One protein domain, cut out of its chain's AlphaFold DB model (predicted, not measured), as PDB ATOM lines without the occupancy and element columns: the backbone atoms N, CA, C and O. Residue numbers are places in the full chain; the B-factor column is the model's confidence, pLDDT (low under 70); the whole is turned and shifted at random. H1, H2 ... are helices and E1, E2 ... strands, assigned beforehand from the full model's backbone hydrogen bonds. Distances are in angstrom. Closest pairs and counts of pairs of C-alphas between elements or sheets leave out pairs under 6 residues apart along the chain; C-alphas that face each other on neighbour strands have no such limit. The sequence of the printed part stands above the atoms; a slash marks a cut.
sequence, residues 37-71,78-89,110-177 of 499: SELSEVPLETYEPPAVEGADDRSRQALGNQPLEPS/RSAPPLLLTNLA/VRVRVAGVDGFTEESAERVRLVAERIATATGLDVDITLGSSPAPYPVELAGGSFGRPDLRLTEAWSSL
ATOM      1  N   SER A  37     189.531 264.108 152.885       63.72
ATOM      2  CA  SER A  37     189.659 264.065 154.342       63.72
ATOM      3  C   SER A  37     189.041 265.334 154.925       63.72
ATOM      4  O   SER A  37     189.269 266.407 154.371       63.72
ATOM      5  N   GLU A  38     188.375 265.244 156.080       62.22
ATOM      6  CA  GLU A  38     187.913 266.411 156.864       62.22
ATOM      7  C   GLU A  38     189.053 267.420 157.126       62.22
ATOM      8  O   GLU A  38     188.855 268.630 157.168       62.22
ATOM      9  N   LEU A  39     190.303 266.943 157.212       58.47
ATOM     10  CA  LEU A  39     191.491 267.790 157.381       58.47
ATOM     11  C   LEU A  39     191.850 268.614 156.131       58.47
ATOM     12  O   LEU A  39     192.698 269.501 156.212       58.47
ATOM     13  N   SER A  40     191.258 268.298 154.977       62.97
ATOM     14  CA  SER A  40     191.522 268.900 153.659       62.97
ATOM     15  C   SER A  40     190.262 269.469 152.995       62.97
ATOM     16  O   SER A  40     190.309 269.836 151.822       62.97
ATOM     17  N   GLU A  41     189.148 269.546 153.727       66.06
ATOM     18  CA  GLU A  41     187.836 269.964 153.214       66.06
ATOM     19  C   GLU A  41     187.856 271.396 152.654       66.06
ATOM     20  O   GLU A  41     187.224 271.699 151.643       66.06
ATOM     21  N   VAL A  42     188.683 272.273 153.226       66.38
ATOM     22  CA  VAL A  42     188.884 273.639 152.731       66.38
ATOM     23  C   VAL A  42     190.179 273.708 151.913       66.38
ATOM     24  O   VAL A  42     191.231 273.316 152.421       66.38
ATOM     25  N   PRO A  43     190.167 274.261 150.682       63.09
ATOM     26  CA  PRO A  43     189.070 274.990 150.038       63.09
ATOM     27  C   PRO A  43     188.309 274.155 148.983       63.09
ATOM     28  O   PRO A  43     188.074 274.626 147.869       63.09
ATOM     29  N   LEU A  44     187.962 272.895 149.243       69.06
ATOM     30  CA  LEU A  44     187.372 271.980 148.249       69.06
ATOM     31  C   LEU A  44     185.847 272.113 148.069       69.06
ATOM     32  O   LEU A  44     185.278 271.396 147.254       69.06
ATOM     33  N   GLU A  45     185.224 273.128 148.669       67.06
ATOM     34  CA  GLU A  45     183.799 273.521 148.561       67.06
ATOM     35  C   GLU A  45     183.282 273.736 147.117       67.06
ATOM     36  O   GLU A  45     182.092 273.898 146.866       67.06
ATOM     37  N   THR A  46     184.178 273.771 146.126       69.12
ATOM     38  CA  THR A  46     183.818 273.777 144.695       69.12
ATOM     39  C   THR A  46     183.368 272.396 144.199       69.12
ATOM     40  O   THR A  46     182.801 272.290 143.116       69.12
ATOM     41  N   TYR A  47     183.635 271.334 144.955       71.00
ATOM     42  CA  TYR A  47     183.347 269.952 144.574       71.00
ATOM     43  C   TYR A  47     182.319 269.282 145.491       71.00
ATOM     44  O   TYR A  47     181.712 268.298 145.079       71.00
ATOM     45  N   GLU A  48     182.075 269.846 146.676       69.38
ATOM     46  CA  GLU A  48     181.122 269.346 147.669       69.38
ATOM     47  C   GLU A  48     180.245 270.501 148.185       69.38
ATOM     48  O   GLU A  48     180.751 271.616 148.323       69.38
ATOM     49  N   PRO A  49     178.930 270.302 148.409       69.31
ATOM     50  CA  PRO A  49     178.054 271.363 148.897       69.31
ATOM     51  C   PRO A  49     178.484 271.843 150.294       69.31
ATOM     52  O   PRO A  49     178.397 271.072 151.246       69.31
ATOM     53  N   PRO A  50     178.886 273.119 150.453       73.62
ATOM     54  CA  PRO A  50     179.344 273.616 151.744       73.62
ATOM     55  C   PRO A  50     178.165 273.769 152.712       73.62
ATOM     56  O   PRO A  50     177.232 274.534 152.443       73.62
ATOM     57  N   ALA A  51     178.228 273.091 153.855       79.62
ATOM     58  CA  ALA A  51     177.295 273.264 154.964       79.62
ATOM     59  C   ALA A  51     177.885 274.211 156.022       79.62
ATOM     60  O   ALA A  51     179.088 274.218 156.267       79.62
ATOM     61  N   VAL A  52     177.042 275.035 156.647       85.00
ATOM     62  CA  VAL A  52     177.458 275.920 157.749       85.00
ATOM     63  C   VAL A  52     176.522 275.804 158.934       85.00
ATOM     64  O   VAL A  52     175.303 275.776 158.786       85.00
ATOM     65  N   GLU A  53     177.092 275.767 160.130       87.75
ATOM     66  CA  GLU A  53     176.342 275.588 161.370       87.75
ATOM     67  C   GLU A  53     176.156 276.909 162.123       87.75
ATOM     68  O   GLU A  53     176.921 277.860 161.961       87.75
ATOM     69  N   GLY A  54     175.139 276.972 162.985       86.50
ATOM     70  CA  GLY A  54     174.958 278.100 163.895       86.50
ATOM     71  C   GLY A  54     176.062 278.142 164.956       86.50
ATOM     72  O   GLY A  54     176.206 277.207 165.748       86.50
ATOM     73  N   ALA A  55     176.802 279.249 165.015       86.69
ATOM     74  CA  ALA A  55     177.898 279.448 165.963       86.69
ATOM     75  C   ALA A  55     177.412 279.557 167.420       86.69
ATOM     76  O   ALA A  55     178.109 279.143 168.346       86.69
ATOM     77  N   ASP A  56     176.200 280.071 167.641       88.06
ATOM     78  CA  ASP A  56     175.584 280.247 168.958       88.06
ATOM     79  C   ASP A  56     174.195 279.591 169.057       88.06
ATOM     80  O   ASP A  56     173.589 279.194 168.059       88.06
ATOM     81  N   ASP A  57     173.678 279.459 170.284       88.06
ATOM     82  CA  ASP A  57     172.376 278.824 170.535       88.06
ATOM     83  C   ASP A  57     171.228 279.554 169.835       88.06
ATOM     84  O   ASP A  57     170.284 278.919 169.366       88.06
ATOM     85  N   ARG A  58     171.324 280.885 169.716       90.62
ATOM     86  CA  ARG A  58     170.336 281.708 169.010       90.62
ATOM     87  C   ARG A  58     170.273 281.334 167.530       90.62
ATOM     88  O   ARG A  58     169.180 281.127 167.006       90.62
ATOM     89  N   SER A  59     171.422 281.237 166.868       89.31
ATOM     90  CA  SER A  59     171.507 280.899 165.445       89.31
ATOM     91  C   SER A  59     171.138 279.440 165.205       89.31
ATOM     92  O   SER A  59     170.407 279.155 164.261       89.31
ATOM     93  N   ARG A  60     171.542 278.519 166.093       88.94
ATOM     94  CA  ARG A  60     171.112 277.112 166.035       88.94
ATOM     95  C   ARG A  60     169.595 276.970 166.152       88.94
ATOM     96  O   ARG A  60     168.990 276.285 165.334       88.94
ATOM     97  N   GLN A  61     168.961 277.670 167.093       89.62
ATOM     98  CA  GLN A  61     167.499 277.676 167.219       89.62
ATOM     99  C   GLN A  61     166.815 278.302 165.999       89.62
ATOM    100  O   GLN A  61     165.824 277.758 165.517       89.62
ATOM    101  N   ALA A  62     167.355 279.405 165.468       87.06
ATOM    102  CA  ALA A  62     166.826 280.051 164.267       87.06
ATOM    103  C   ALA A  62     166.905 279.151 163.019       87.06
ATOM    104  O   ALA A  62     166.042 279.240 162.149       87.06
ATOM    105  N   LEU A  63     167.904 278.266 162.957       87.06
ATOM    106  CA  LEU A  63     168.064 277.248 161.915       87.06
ATOM    107  C   LEU A  63     167.337 275.924 162.228       87.06
ATOM    108  O   LEU A  63     167.415 274.983 161.445       87.06
ATOM    109  N   GLY A  64     166.642 275.812 163.364       88.44
ATOM    110  CA  GLY A  64     165.970 274.570 163.761       88.44
ATOM    111  C   GLY A  64     166.927 273.414 164.079       88.44
ATOM    112  O   GLY A  64     166.563 272.256 163.885       88.44
ATOM    113  N   ASN A  65     168.136 273.718 164.564       86.19
ATOM    114  CA  ASN A  65     169.241 272.779 164.804       86.19
ATOM    115  C   ASN A  65     169.662 271.980 163.558       86.19
ATOM    116  O   ASN A  65     170.156 270.861 163.679       86.19
ATOM    117  N   GLN A  66     169.462 272.546 162.368       87.75
ATOM    118  CA  GLN A  66     169.959 271.994 161.112       87.75
ATOM    119  C   GLN A  66     171.061 272.894 160.540       87.75
ATOM    120  O   GLN A  66     171.051 274.104 160.791       87.75
ATOM    121  N   PRO A  67     172.020 272.330 159.788       85.81
ATOM    122  CA  PRO A  67     172.980 273.135 159.053       85.81
ATOM    123  C   PRO A  67     172.265 273.978 157.992       85.81
ATOM    124  O   PRO A  67     171.252 273.583 157.413       85.81
ATOM    125  N   LEU A  68     172.805 275.162 157.727       86.56
ATOM    126  CA  LEU A  68     172.390 275.991 156.610       86.56
ATOM    127  C   LEU A  68     173.099 275.491 155.344       86.56
ATOM    128  O   LEU A  68     174.294 275.715 155.147       86.56
ATOM    129  N   GLU A  69     172.332 274.820 154.492       85.31
ATOM    130  CA  GLU A  69     172.788 274.260 153.218       85.31
ATOM    131  C   GLU A  69     172.635 275.250 152.047       85.31
ATOM    132  O   GLU A  69     171.851 276.211 152.118       85.31
ATOM    133  N   PRO A  70     173.349 275.023 150.927       82.31
ATOM    134  CA  PRO A  70     173.115 275.757 149.695       82.31
ATOM    135  C   PRO A  70     171.672 275.575 149.215       82.31
ATOM    136  O   PRO A  70     171.094 274.493 149.289       82.31
ATOM    137  N   SER A  71     171.087 276.634 148.662       78.62
ATOM    138  CA  SER A  71     169.735 276.588 148.093       78.62
ATOM    139  C   SER A  71     169.763 276.911 146.603       78.62
ATOM    140  O   SER A  71     170.752 277.423 146.084       78.62
ATOM    141  N   ARG A  78     175.350 280.611 150.754       82.75
ATOM    142  CA  ARG A  78     176.098 279.472 150.218       82.75
ATOM    143  C   ARG A  78     175.601 279.147 148.817       82.75
ATOM    144  O   ARG A  78     174.400 278.993 148.592       82.75
ATOM    145  N   SER A  79     176.545 279.065 147.889       76.25
ATOM    146  CA  SER A  79     176.286 278.665 146.509       76.25
ATOM    147  C   SER A  79     176.371 277.149 146.391       76.25
ATOM    148  O   SER A  79     177.215 276.523 147.026       76.25
ATOM    149  N   ALA A  80     175.496 276.560 145.576       76.69
ATOM    150  CA  ALA A  80     175.633 275.155 145.217       76.69
ATOM    151  C   ALA A  80     176.913 274.954 144.379       76.69
ATOM    152  O   ALA A  80     177.295 275.871 143.640       76.69
ATOM    153  N   PRO A  81     177.557 273.776 144.453       75.69
ATOM    154  CA  PRO A  81     178.706 273.465 143.614       75.69
ATOM    155  C   PRO A  81     178.403 273.685 142.120       75.69
ATOM    156  O   PRO A  81     177.270 273.462 141.674       75.69
ATOM    157  N   PRO A  82     179.386 274.134 141.320       75.38
ATOM    158  CA  PRO A  82     179.207 274.364 139.895       75.38
ATOM    159  C   PRO A  82     178.757 273.090 139.173       75.38
ATOM    160  O   PRO A  82     179.436 272.069 139.178       75.38
ATOM    161  N   LEU A  83     177.632 273.190 138.466       73.50
ATOM    162  CA  LEU A  83     177.081 272.107 137.641       73.50
ATOM    163  C   LEU A  83     177.672 272.070 136.221       73.50
ATOM    164  O   LEU A  83     177.333 271.197 135.423       73.50
ATOM    165  N   LEU A  84     178.534 273.033 135.880       77.50
ATOM    166  CA  LEU A  84     179.168 273.151 134.572       77.50
ATOM    167  C   LEU A  84     180.665 273.417 134.734       77.50
ATOM    168  O   LEU A  84     181.071 274.433 135.294       77.50
ATOM    169  N   LEU A  85     181.476 272.526 134.168       81.00
ATOM    170  CA  LEU A  85     182.914 272.715 134.008       81.00
ATOM    171  C   LEU A  85     183.204 273.161 132.574       81.00
ATOM    172  O   LEU A  85     182.644 272.627 131.615       81.00
ATOM    173  N   THR A  86     184.087 274.143 132.414       84.44
ATOM    174  CA  THR A  86     184.490 274.664 131.103       84.44
ATOM    175  C   THR A  86     185.999 274.869 131.039       84.44
ATOM    176  O   THR A  86     186.686 274.859 132.058       84.44
ATOM    177  N   ASN A  87     186.531 275.033 129.831       85.50
ATOM    178  CA  ASN A  87     187.952 275.289 129.628       85.50
ATOM    179  C   ASN A  87     188.264 276.792 129.627       85.50
ATOM    180  O   ASN A  87     187.415 277.633 129.328       85.50
ATOM    181  N   LEU A  88     189.528 277.119 129.901       86.75
ATOM    182  CA  LEU A  88     190.019 278.495 129.956       86.75
ATOM    183  C   LEU A  88     189.803 279.260 128.636       86.75
ATOM    184  O   LEU A  88     189.482 280.443 128.646       86.75
ATOM    185  N   ALA A  89     189.899 278.569 127.496       86.44
ATOM    186  CA  ALA A  89     189.705 279.160 126.169       86.44
ATOM    187  C   ALA A  89     188.265 279.647 125.917       86.44
ATOM    188  O   ALA A  89     188.039 280.500 125.059       86.44
ATOM    189  N   VAL A 110     193.485 280.886 140.597       87.44
ATOM    190  CA  VAL A 110     194.026 279.708 139.910       87.44
ATOM    191  C   VAL A 110     194.672 278.802 140.948       87.44
ATOM    192  O   VAL A 110     195.606 279.202 141.636       87.44
ATOM    193  N   ARG A 111     194.188 277.563 141.057       86.38
ATOM    194  CA  ARG A 111     194.783 276.559 141.946       86.38
ATOM    195  C   ARG A 111     195.832 275.764 141.190       86.38
ATOM    196  O   ARG A 111     195.538 275.178 140.151       86.38
ATOM    197  N   VAL A 112     197.042 275.721 141.733       88.62
ATOM    198  CA  VAL A 112     198.175 275.020 141.126       88.62
ATOM    199  C   VAL A 112     198.579 273.858 142.023       88.62
ATOM    200  O   VAL A 112     199.002 274.059 143.158       88.62
ATOM    201  N   ARG A 113     198.470 272.628 141.509       88.00
ATOM    202  CA  ARG A 113     199.001 271.434 142.176       88.00
ATOM    203  C   ARG A 113     200.433 271.194 141.710       88.00
ATOM    204  O   ARG A 113     200.674 271.006 140.520       88.00
ATOM    205  N   VAL A 114     201.376 271.178 142.647       89.69
ATOM    206  CA  VAL A 114     202.788 270.895 142.363       89.69
ATOM    207  C   VAL A 114     203.007 269.382 142.301       89.69
ATOM    208  O   VAL A 114     202.552 268.647 143.174       89.69
ATOM    209  N   ALA A 115     203.683 268.906 141.254       89.69
ATOM    210  CA  ALA A 115     203.981 267.486 141.077       89.69
ATOM    211  C   ALA A 115     205.040 266.988 142.081       89.69
ATOM    212  O   ALA A 115     205.968 267.720 142.429       89.69
ATOM    213  N   GLY A 116     204.923 265.723 142.507       85.00
ATOM    214  CA  GLY A 116     205.859 265.093 143.450       85.00
ATOM    215  C   GLY A 116     205.760 265.644 144.875       85.00
ATOM    216  O   GLY A 116     206.782 265.797 145.544       85.00
ATOM    217  N   VAL A 117     204.550 266.019 145.298       84.94
ATOM    218  CA  VAL A 117     204.227 266.486 146.650       84.94
ATOM    219  C   VAL A 117     203.061 265.644 147.161       84.94
ATOM    220  O   VAL A 117     201.914 265.889 146.797       84.94
ATOM    221  N   ASP A 118     203.383 264.650 147.987       77.38
ATOM    222  CA  ASP A 118     202.408 263.702 148.549       77.38
ATOM    223  C   ASP A 118     202.171 263.926 150.056       77.38
ATOM    224  O   ASP A 118     201.246 263.366 150.635       77.38
ATOM    225  N   GLY A 119     202.978 264.780 150.700       78.31
ATOM    226  CA  GLY A 119     202.861 265.120 152.117       78.31
ATOM    227  C   GLY A 119     203.673 266.357 152.505       78.31
ATOM    228  O   GLY A 119     204.411 266.922 151.693       78.31
ATOM    229  N   PHE A 120     203.534 266.790 153.759       80.19
ATOM    230  CA  PHE A 120     204.289 267.924 154.290       80.19
ATOM    231  C   PHE A 120     205.680 267.468 154.755       80.19
ATOM    232  O   PHE A 120     205.830 266.872 155.819       80.19
ATOM    233  N   THR A 121     206.701 267.743 153.945       81.69
ATOM    234  CA  THR A 121     208.120 267.563 154.288       81.69
ATOM    235  C   THR A 121     208.882 268.852 154.001       81.69
ATOM    236  O   THR A 121     208.400 269.686 153.236       81.69
ATOM    237  N   GLU A 122     210.075 269.016 154.572       81.62
ATOM    238  CA  GLU A 122     210.928 270.184 154.301       81.62
ATOM    239  C   GLU A 122     211.275 270.297 152.804       81.62
ATOM    240  O   GLU A 122     211.174 271.374 152.218       81.62
ATOM    241  N   GLU A 123     211.558 269.167 152.142       86.75
ATOM    242  CA  GLU A 123     211.807 269.120 150.694       86.75
ATOM    243  C   GLU A 123     210.568 269.536 149.886       86.75
ATOM    244  O   GLU A 123     210.662 270.329 148.945       86.75
ATOM    245  N   SER A 124     209.391 269.016 150.246       87.81
ATOM    246  CA  SER A 124     208.136 269.362 149.576       87.81
ATOM    247  C   SER A 124     207.754 270.828 149.798       87.81
ATOM    248  O   SER A 124     207.311 271.482 148.854       87.81
ATOM    249  N   ALA A 125     207.963 271.360 151.006       86.94
ATOM    250  CA  ALA A 125     207.705 272.756 151.343       86.94
ATOM    251  C   ALA A 125     208.602 273.703 150.538       86.94
ATOM    252  O   ALA A 125     208.093 274.633 149.911       86.94
ATOM    253  N   GLU A 126     209.906 273.424 150.457       89.81
ATOM    254  CA  GLU A 126     210.829 274.207 149.626       89.81
ATOM    255  C   GLU A 126     210.497 274.101 148.137       89.81
ATOM    256  O   GLU A 126     210.493 275.107 147.424       89.81
ATOM    257  N   ARG A 127     210.138 272.907 147.649       92.56
ATOM    258  CA  ARG A 127     209.699 272.729 146.258       92.56
ATOM    259  C   ARG A 127     208.487 273.602 145.940       92.56
ATOM    260  O   ARG A 127     208.481 274.269 144.904       92.56
ATOM    261  N   VAL A 128     207.477 273.620 146.812       92.50
ATOM    262  CA  VAL A 128     206.288 274.465 146.624       92.50
ATOM    263  C   VAL A 128     206.640 275.947 146.734       92.50
ATOM    264  O   VAL A 128     206.192 276.719 145.886       92.50
ATOM    265  N   ARG A 129     207.494 276.344 147.685       92.94
ATOM    266  CA  ARG A 129     207.973 277.729 147.828       92.94
ATOM    267  C   ARG A 129     208.654 278.228 146.552       92.94
ATOM    268  O   ARG A 129     208.309 279.297 146.057       92.94
ATOM    269  N   LEU A 130     209.558 277.432 145.977       94.69
ATOM    270  CA  LEU A 130     210.255 277.769 144.732       94.69
ATOM    271  C   LEU A 130     209.301 277.883 143.536       94.69
ATOM    272  O   LEU A 130     209.494 278.732 142.667       94.69
ATOM    273  N   VAL A 131     208.277 277.028 143.461       95.12
ATOM    274  CA  VAL A 131     207.255 277.124 142.408       95.12
ATOM    275  C   VAL A 131     206.401 278.378 142.594       95.12
ATOM    276  O   VAL A 131     206.175 279.090 141.618       95.12
ATOM    277  N   ALA A 132     205.980 278.681 143.822       93.31
ATOM    278  CA  ALA A 132     205.213 279.883 144.135       93.31
ATOM    279  C   ALA A 132     205.989 281.162 143.778       93.31
ATOM    280  O   ALA A 132     205.462 282.029 143.084       93.31
ATOM    281  N   GLU A 133     207.271 281.229 144.148       95.19
ATOM    282  CA  GLU A 133     208.169 282.346 143.829       95.19
ATOM    283  C   GLU A 133     208.331 282.540 142.311       95.19
ATOM    284  O   GLU A 133     208.280 283.666 141.807       95.19
ATOM    285  N   ARG A 134     208.449 281.442 141.552       96.00
ATOM    286  CA  ARG A 134     208.493 281.487 140.081       96.00
ATOM    287  C   ARG A 134     207.193 282.007 139.475       96.00
ATOM    288  O   ARG A 134     207.258 282.776 138.521       96.00
ATOM    289  N   ILE A 135     206.039 281.592 140.003       94.75
ATOM    290  CA  ILE A 135     204.736 282.074 139.530       94.75
ATOM    291  C   ILE A 135     204.625 283.573 139.804       94.75
ATOM    292  O   ILE A 135     204.400 284.321 138.858       94.75
ATOM    293  N   ALA A 136     204.869 284.009 141.041       94.44
ATOM    294  CA  ALA A 136     204.785 285.415 141.432       94.44
ATOM    295  C   ALA A 136     205.707 286.302 140.578       94.44
ATOM    296  O   ALA A 136     205.284 287.330 140.057       94.44
ATOM    297  N   THR A 137     206.950 285.864 140.347       96.25
ATOM    298  CA  THR A 137     207.921 286.616 139.533       96.25
ATOM    299  C   THR A 137     207.515 286.691 138.057       96.25
ATOM    300  O   THR A 137     207.735 287.710 137.408       96.25
ATOM    301  N   ALA A 138     206.941 285.618 137.504       96.75
ATOM    302  CA  ALA A 138     206.582 285.555 136.089       96.75
ATOM    303  C   ALA A 138     205.254 286.253 135.763       96.75
ATOM    304  O   ALA A 138     205.100 286.776 134.660       96.75
ATOM    305  N   THR A 139     204.286 286.231 136.684       93.62
ATOM    306  CA  THR A 139     202.929 286.745 136.441       93.62
ATOM    307  C   THR A 139     202.652 288.076 137.133       93.62
ATOM    308  O   THR A 139     201.743 288.787 136.709       93.62
ATOM    309  N   GLY A 140     203.404 288.414 138.185       92.50
ATOM    310  CA  GLY A 140     203.107 289.545 139.066       92.50
ATOM    311  C   GLY A 140     201.844 289.354 139.915       92.50
ATOM    312  O   GLY A 140     201.361 290.328 140.484       92.50
ATOM    313  N   LEU A 141     201.282 288.141 139.961       91.00
ATOM    314  CA  LEU A 141     200.109 287.814 140.773       91.00
ATOM    315  C   LEU A 141     200.511 287.499 142.214       91.00
ATOM    316  O   LEU A 141     201.599 286.975 142.462       91.00
ATOM    317  N   ASP A 142     199.581 287.730 143.138       91.00
ATOM    318  CA  ASP A 142     199.688 287.245 144.509       91.00
ATOM    319  C   ASP A 142     199.575 285.713 144.527       91.00
ATOM    320  O   ASP A 142     198.701 285.124 143.879       91.00
ATOM    321  N   VAL A 143     200.494 285.054 145.236       91.19
ATOM    322  CA  VAL A 143     200.565 283.590 145.310       91.19
ATOM    323  C   VAL A 143     200.580 283.143 146.762       91.19
ATOM    324  O   VAL A 143     201.587 283.285 147.454       91.19
ATOM    325  N   ASP A 144     199.483 282.520 147.182       88.06
ATOM    326  CA  ASP A 144     199.358 281.914 148.504       88.06
ATOM    327  C   ASP A 144     199.724 280.426 148.472       88.06
ATOM    328  O   ASP A 144     199.273 279.655 147.617       88.06
ATOM    329  N   ILE A 145     200.539 279.997 149.438       87.00
ATOM    330  CA  ILE A 145     200.932 278.595 149.598       87.00
ATOM    331  C   ILE A 145     199.930 277.901 150.522       87.00
ATOM    332  O   ILE A 145     199.970 278.071 151.737       87.00
ATOM    333  N   THR A 146     199.071 277.059 149.949       84.38
ATOM    334  CA  THR A 146     198.098 276.246 150.699       84.38
ATOM    335  C   THR A 146     198.670 274.916 151.204       84.38
ATOM    336  O   THR A 146     198.006 274.191 151.942       84.38
ATOM    337  N   LEU A 147     199.910 274.563 150.843       81.94
ATOM    338  CA  LEU A 147     200.549 273.348 151.355       81.94
ATOM    339  C   LEU A 147     200.688 273.437 152.882       81.94
ATOM    340  O   LEU A 147     201.350 274.332 153.403       81.94
ATOM    341  N   GLY A 148     200.097 272.477 153.596       75.81
ATOM    342  CA  GLY A 148     200.116 272.464 155.059       75.81
ATOM    343  C   GLY A 148     199.141 273.448 155.711       75.81
ATOM    344  O   GLY A 148     199.298 273.748 156.896       75.81
ATOM    345  N   SER A 149     198.159 273.962 154.962       80.31
ATOM    346  CA  SER A 149     197.023 274.679 155.539       80.31
ATOM    347  C   SER A 149     196.080 273.731 156.275       80.31
ATOM    348  O   SER A 149     196.024 272.544 155.953       80.31
ATOM    349  N   SER A 150     195.294 274.258 157.208       79.88
ATOM    350  CA  SER A 150     194.251 273.490 157.888       79.88
ATOM    351  C   SER A 150     192.948 274.283 157.991       79.88
ATOM    352  O   SER A 150     193.013 275.504 158.172       79.88
ATOM    353  N   PRO A 151     191.780 273.617 157.904       77.88
ATOM    354  CA  PRO A 151     190.502 274.238 158.215       77.88
ATOM    355  C   PRO A 151     190.471 274.752 159.659       77.88
ATOM    356  O   PRO A 151     190.775 274.017 160.603       77.88
ATOM    357  N   ALA A 152     190.098 276.017 159.819       79.31
ATOM    358  CA  ALA A 152     189.939 276.709 161.087       79.31
ATOM    359  C   ALA A 152     188.517 277.290 161.169       79.31
ATOM    360  O   ALA A 152     188.149 278.077 160.294       79.31
ATOM    361  N   PRO A 153     187.701 276.919 162.173       82.06
ATOM    362  CA  PRO A 153     186.361 277.456 162.313       82.06
ATOM    363  C   PRO A 153     186.424 278.946 162.656       82.06
ATOM    364  O   PRO A 153     186.995 279.352 163.669       82.06
ATOM    365  N   TYR A 154     185.808 279.763 161.809       83.12
ATOM    366  CA  TYR A 154     185.732 281.205 161.932       83.12
ATOM    367  C   TYR A 154     184.265 281.646 162.034       83.12
ATOM    368  O   TYR A 154     183.453 281.287 161.175       83.12
ATOM    369  N   PRO A 155     183.885 282.407 163.078       86.69
ATOM    370  CA  PRO A 155     182.529 282.910 163.208       86.69
ATOM    371  C   PRO A 155     182.297 284.074 162.237       86.69
ATOM    372  O   PRO A 155     182.982 285.095 162.302       86.69
ATOM    373  N   VAL A 156     181.293 283.946 161.374       89.12
ATOM    374  CA  VAL A 156     180.867 284.982 160.428       89.12
ATOM    375  C   VAL A 156     179.481 285.487 160.807       89.12
ATOM    376  O   VAL A 156     178.562 284.716 161.084       89.12
ATOM    377  N   GLU A 157     179.322 286.807 160.826       90.75
ATOM    378  CA  GLU A 157     178.032 287.449 161.065       90.75
ATOM    379  C   GLU A 157     177.297 287.648 159.741       90.75
ATOM    380  O   GLU A 157     177.714 288.412 158.869       90.75
ATOM    381  N   LEU A 158     176.174 286.954 159.600       89.19
ATOM    382  CA  LEU A 158     175.273 287.067 158.472       89.19
ATOM    383  C   LEU A 158     174.085 287.941 158.869       89.19
ATOM    384  O   LEU A 158     173.143 287.487 159.523       89.19
ATOM    385  N   ALA A 159     174.123 289.198 158.436       87.19
ATOM    386  CA  ALA A 159     173.044 290.146 158.678       87.19
ATOM    387  C   ALA A 159     171.705 289.668 158.089       87.19
ATOM    388  O   ALA A 159     171.646 288.955 157.070       87.19
ATOM    389  N   GLY A 160     170.623 290.113 158.716       85.25
ATOM    390  CA  GLY A 160     169.256 289.839 158.324       85.25
ATOM    391  C   GLY A 160     169.009 290.214 156.868       85.25
ATOM    392  O   GLY A 160     169.413 291.269 156.378       85.25
ATOM    393  N   GLY A 161     168.373 289.301 156.144       81.75
ATOM    394  CA  GLY A 161     168.051 289.510 154.738       81.75
ATOM    395  C   GLY A 161     166.775 290.332 154.586       81.75
ATOM    396  O   GLY A 161     165.824 290.162 155.347       81.75
ATOM    397  N   SER A 162     166.695 291.135 153.525       78.06
ATOM    398  CA  SER A 162     165.514 291.954 153.196       78.06
ATOM    399  C   SER A 162     164.221 291.152 152.963       78.06
ATOM    400  O   SER A 162     163.144 291.734 152.909       78.06
ATOM    401  N   PHE A 163     164.315 289.825 152.839       77.75
ATOM    402  CA  PHE A 163     163.196 288.905 152.599       77.75
ATOM    403  C   PHE A 163     162.894 287.991 153.800       77.75
ATOM    404  O   PHE A 163     162.406 286.878 153.624       77.75
ATOM    405  N   GLY A 164     163.194 288.441 155.025       76.69
ATOM    406  CA  GLY A 164     162.794 287.747 156.257       76.69
ATOM    407  C   GLY A 164     163.792 286.714 156.790       76.69
ATOM    408  O   GLY A 164     163.448 285.962 157.698       76.69
ATOM    409  N   ARG A 165     165.028 286.678 156.271       84.31
ATOM    410  CA  ARG A 165     166.116 285.903 156.894       84.31
ATOM    411  C   ARG A 165     166.533 286.605 158.199       84.31
ATOM    412  O   ARG A 165     166.857 287.789 158.115       84.31
ATOM    413  N   PRO A 166     166.553 285.923 159.358       86.31
ATOM    414  CA  PRO A 166     167.001 286.518 160.617       86.31
ATOM    415  C   PRO A 166     168.511 286.803 160.608       86.31
ATOM    416  O   PRO A 166     169.239 286.277 159.766       86.31
ATOM    417  N   ASP A 167     168.977 287.616 161.557       89.62
ATOM    418  CA  ASP A 167     170.410 287.735 161.849       89.62
ATOM    419  C   ASP A 167     170.938 286.388 162.350       89.62
ATOM    420  O   ASP A 167     170.369 285.804 163.281       89.62
ATOM    421  N   LEU A 168     172.020 285.910 161.742       89.94
ATOM    422  CA  LEU A 168     172.650 284.636 162.070       89.94
ATOM    423  C   LEU A 168     174.143 284.837 162.299       89.94
ATOM    424  O   LEU A 168     174.803 285.578 161.575       89.94
ATOM    425  N   ARG A 169     174.688 284.122 163.273       91.19
ATOM    426  CA  ARG A 169     176.125 283.958 163.463       91.19
ATOM    427  C   ARG A 169     176.466 282.528 163.072       91.19
ATOM    428  O   ARG A 169     175.974 281.583 163.688       91.19
ATOM    429  N   LEU A 170     177.239 282.373 162.008       89.81
ATOM    430  CA  LEU A 170     177.544 281.088 161.387       89.81
ATOM    431  C   LEU A 170     179.001 280.716 161.643       89.81
ATOM    432  O   LEU A 170     179.853 281.596 161.723       89.81
ATOM    433  N   THR A 171     179.285 279.428 161.770       87.06
ATOM    434  CA  THR A 171     180.655 278.913 161.827       87.06
ATOM    435  C   THR A 171     181.061 278.448 160.439       87.06
ATOM    436  O   THR A 171     180.384 277.604 159.853       87.06
ATOM    437  N   GLU A 172     182.166 278.978 159.924       85.19
ATOM    438  CA  GLU A 172     182.715 278.598 158.623       85.19
ATOM    439  C   GLU A 172     184.119 278.043 158.750       85.19
ATOM    440  O   GLU A 172     184.909 278.541 159.541       85.19
ATOM    441  N   ALA A 173     184.472 277.066 157.926       79.50
ATOM    442  CA  ALA A 173     185.830 276.562 157.880       79.50
ATOM    443  C   ALA A 173     186.684 277.451 156.953       79.50
ATOM    444  O   ALA A 173     186.501 277.470 155.740       79.50
ATOM    445  N   TRP A 174     187.612 278.224 157.516       80.75
ATOM    446  CA  TRP A 174     188.555 279.052 156.757       80.75
ATOM    447  C   TRP A 174     189.915 278.357 156.667       80.75
ATOM    448  O   TRP A 174     190.319 277.640 157.578       80.75
ATOM    449  N   SER A 175     190.649 278.552 155.569       78.62
ATOM    450  CA  SER A 175     191.986 277.966 155.421       78.62
ATOM    451  C   SER A 175     193.009 278.799 156.194       78.62
ATOM    452  O   SER A 175     193.322 279.923 155.801       78.62
ATOM    453  N   SER A 176     193.537 278.260 157.293       74.62
ATOM    454  CA  SER A 176     194.684 278.853 157.982       74.62
ATOM    455  C   SER A 176     195.974 278.351 157.334       74.62
ATOM    456  O   SER A 176     196.232 277.143 157.301       74.62
ATOM    457  N   LEU A 177     196.767 279.263 156.770       75.50
ATOM    458  CA  LEU A 177     197.995 278.942 156.038       75.50
ATOM    459  C   LEU A 177     199.152 278.631 157.001       75.50
ATOM    460  O   LEU A 177     199.264 279.211 158.077       75.50
TER     461      LEU A 177
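AT A GLANCE: This is residues 37 to 71, 78 to 89 and 110 to 177 of the 499 residues of an uncharacterized protein of Micromonospora radicis (UniProt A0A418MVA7). Little regular structure is here: a long hairpin of E1 and E2, with short helix H1 near its turn, long helix H2 beyond its open end, and loops alongside; residues 84 to 89 stick out. Of 115 printed residues, 42 are in H1, H2, E1 and E2, in that order; the class is mixed, the two-stranded sheet antiparallel. The whole is loose, radius of gyration of the C-alphas 18.2 A, spans 49 by 35 by 25 A.

HOW THE PARTS SIT: From residue 37, go to H1, residues 57 to 62; its closest C-alpha to E2, residues 168 to 176, is Ser 59, 5.2 A from that of Leu 168. H2, residues 122 to 139, is apart from both. E1, residues 150 to 158, forms a hairpin with E2, antiparallel at 152 degrees; N 154 and O 172, 2.7 A, are within hydrogen-bond range. In H1 and H2 every O i to N i+4 pair is too.

IN THESE COORDINATES: Find C-alpha 57 at (172.376, 278.824, 170.535), where H1 begins, 8.5 A long. H2 runs 25.6 A, E1 23.3 A and E2 23.1 A, to C-alpha 176 at (194.684, 278.853, 157.982).

THE WHOLE: Cuts leave C-alphas 71 and 78 at 7.3 A, and 89 and 110 at 14.4 A. Residues 37 to 46 and 48 to 49 have pLDDT under 70.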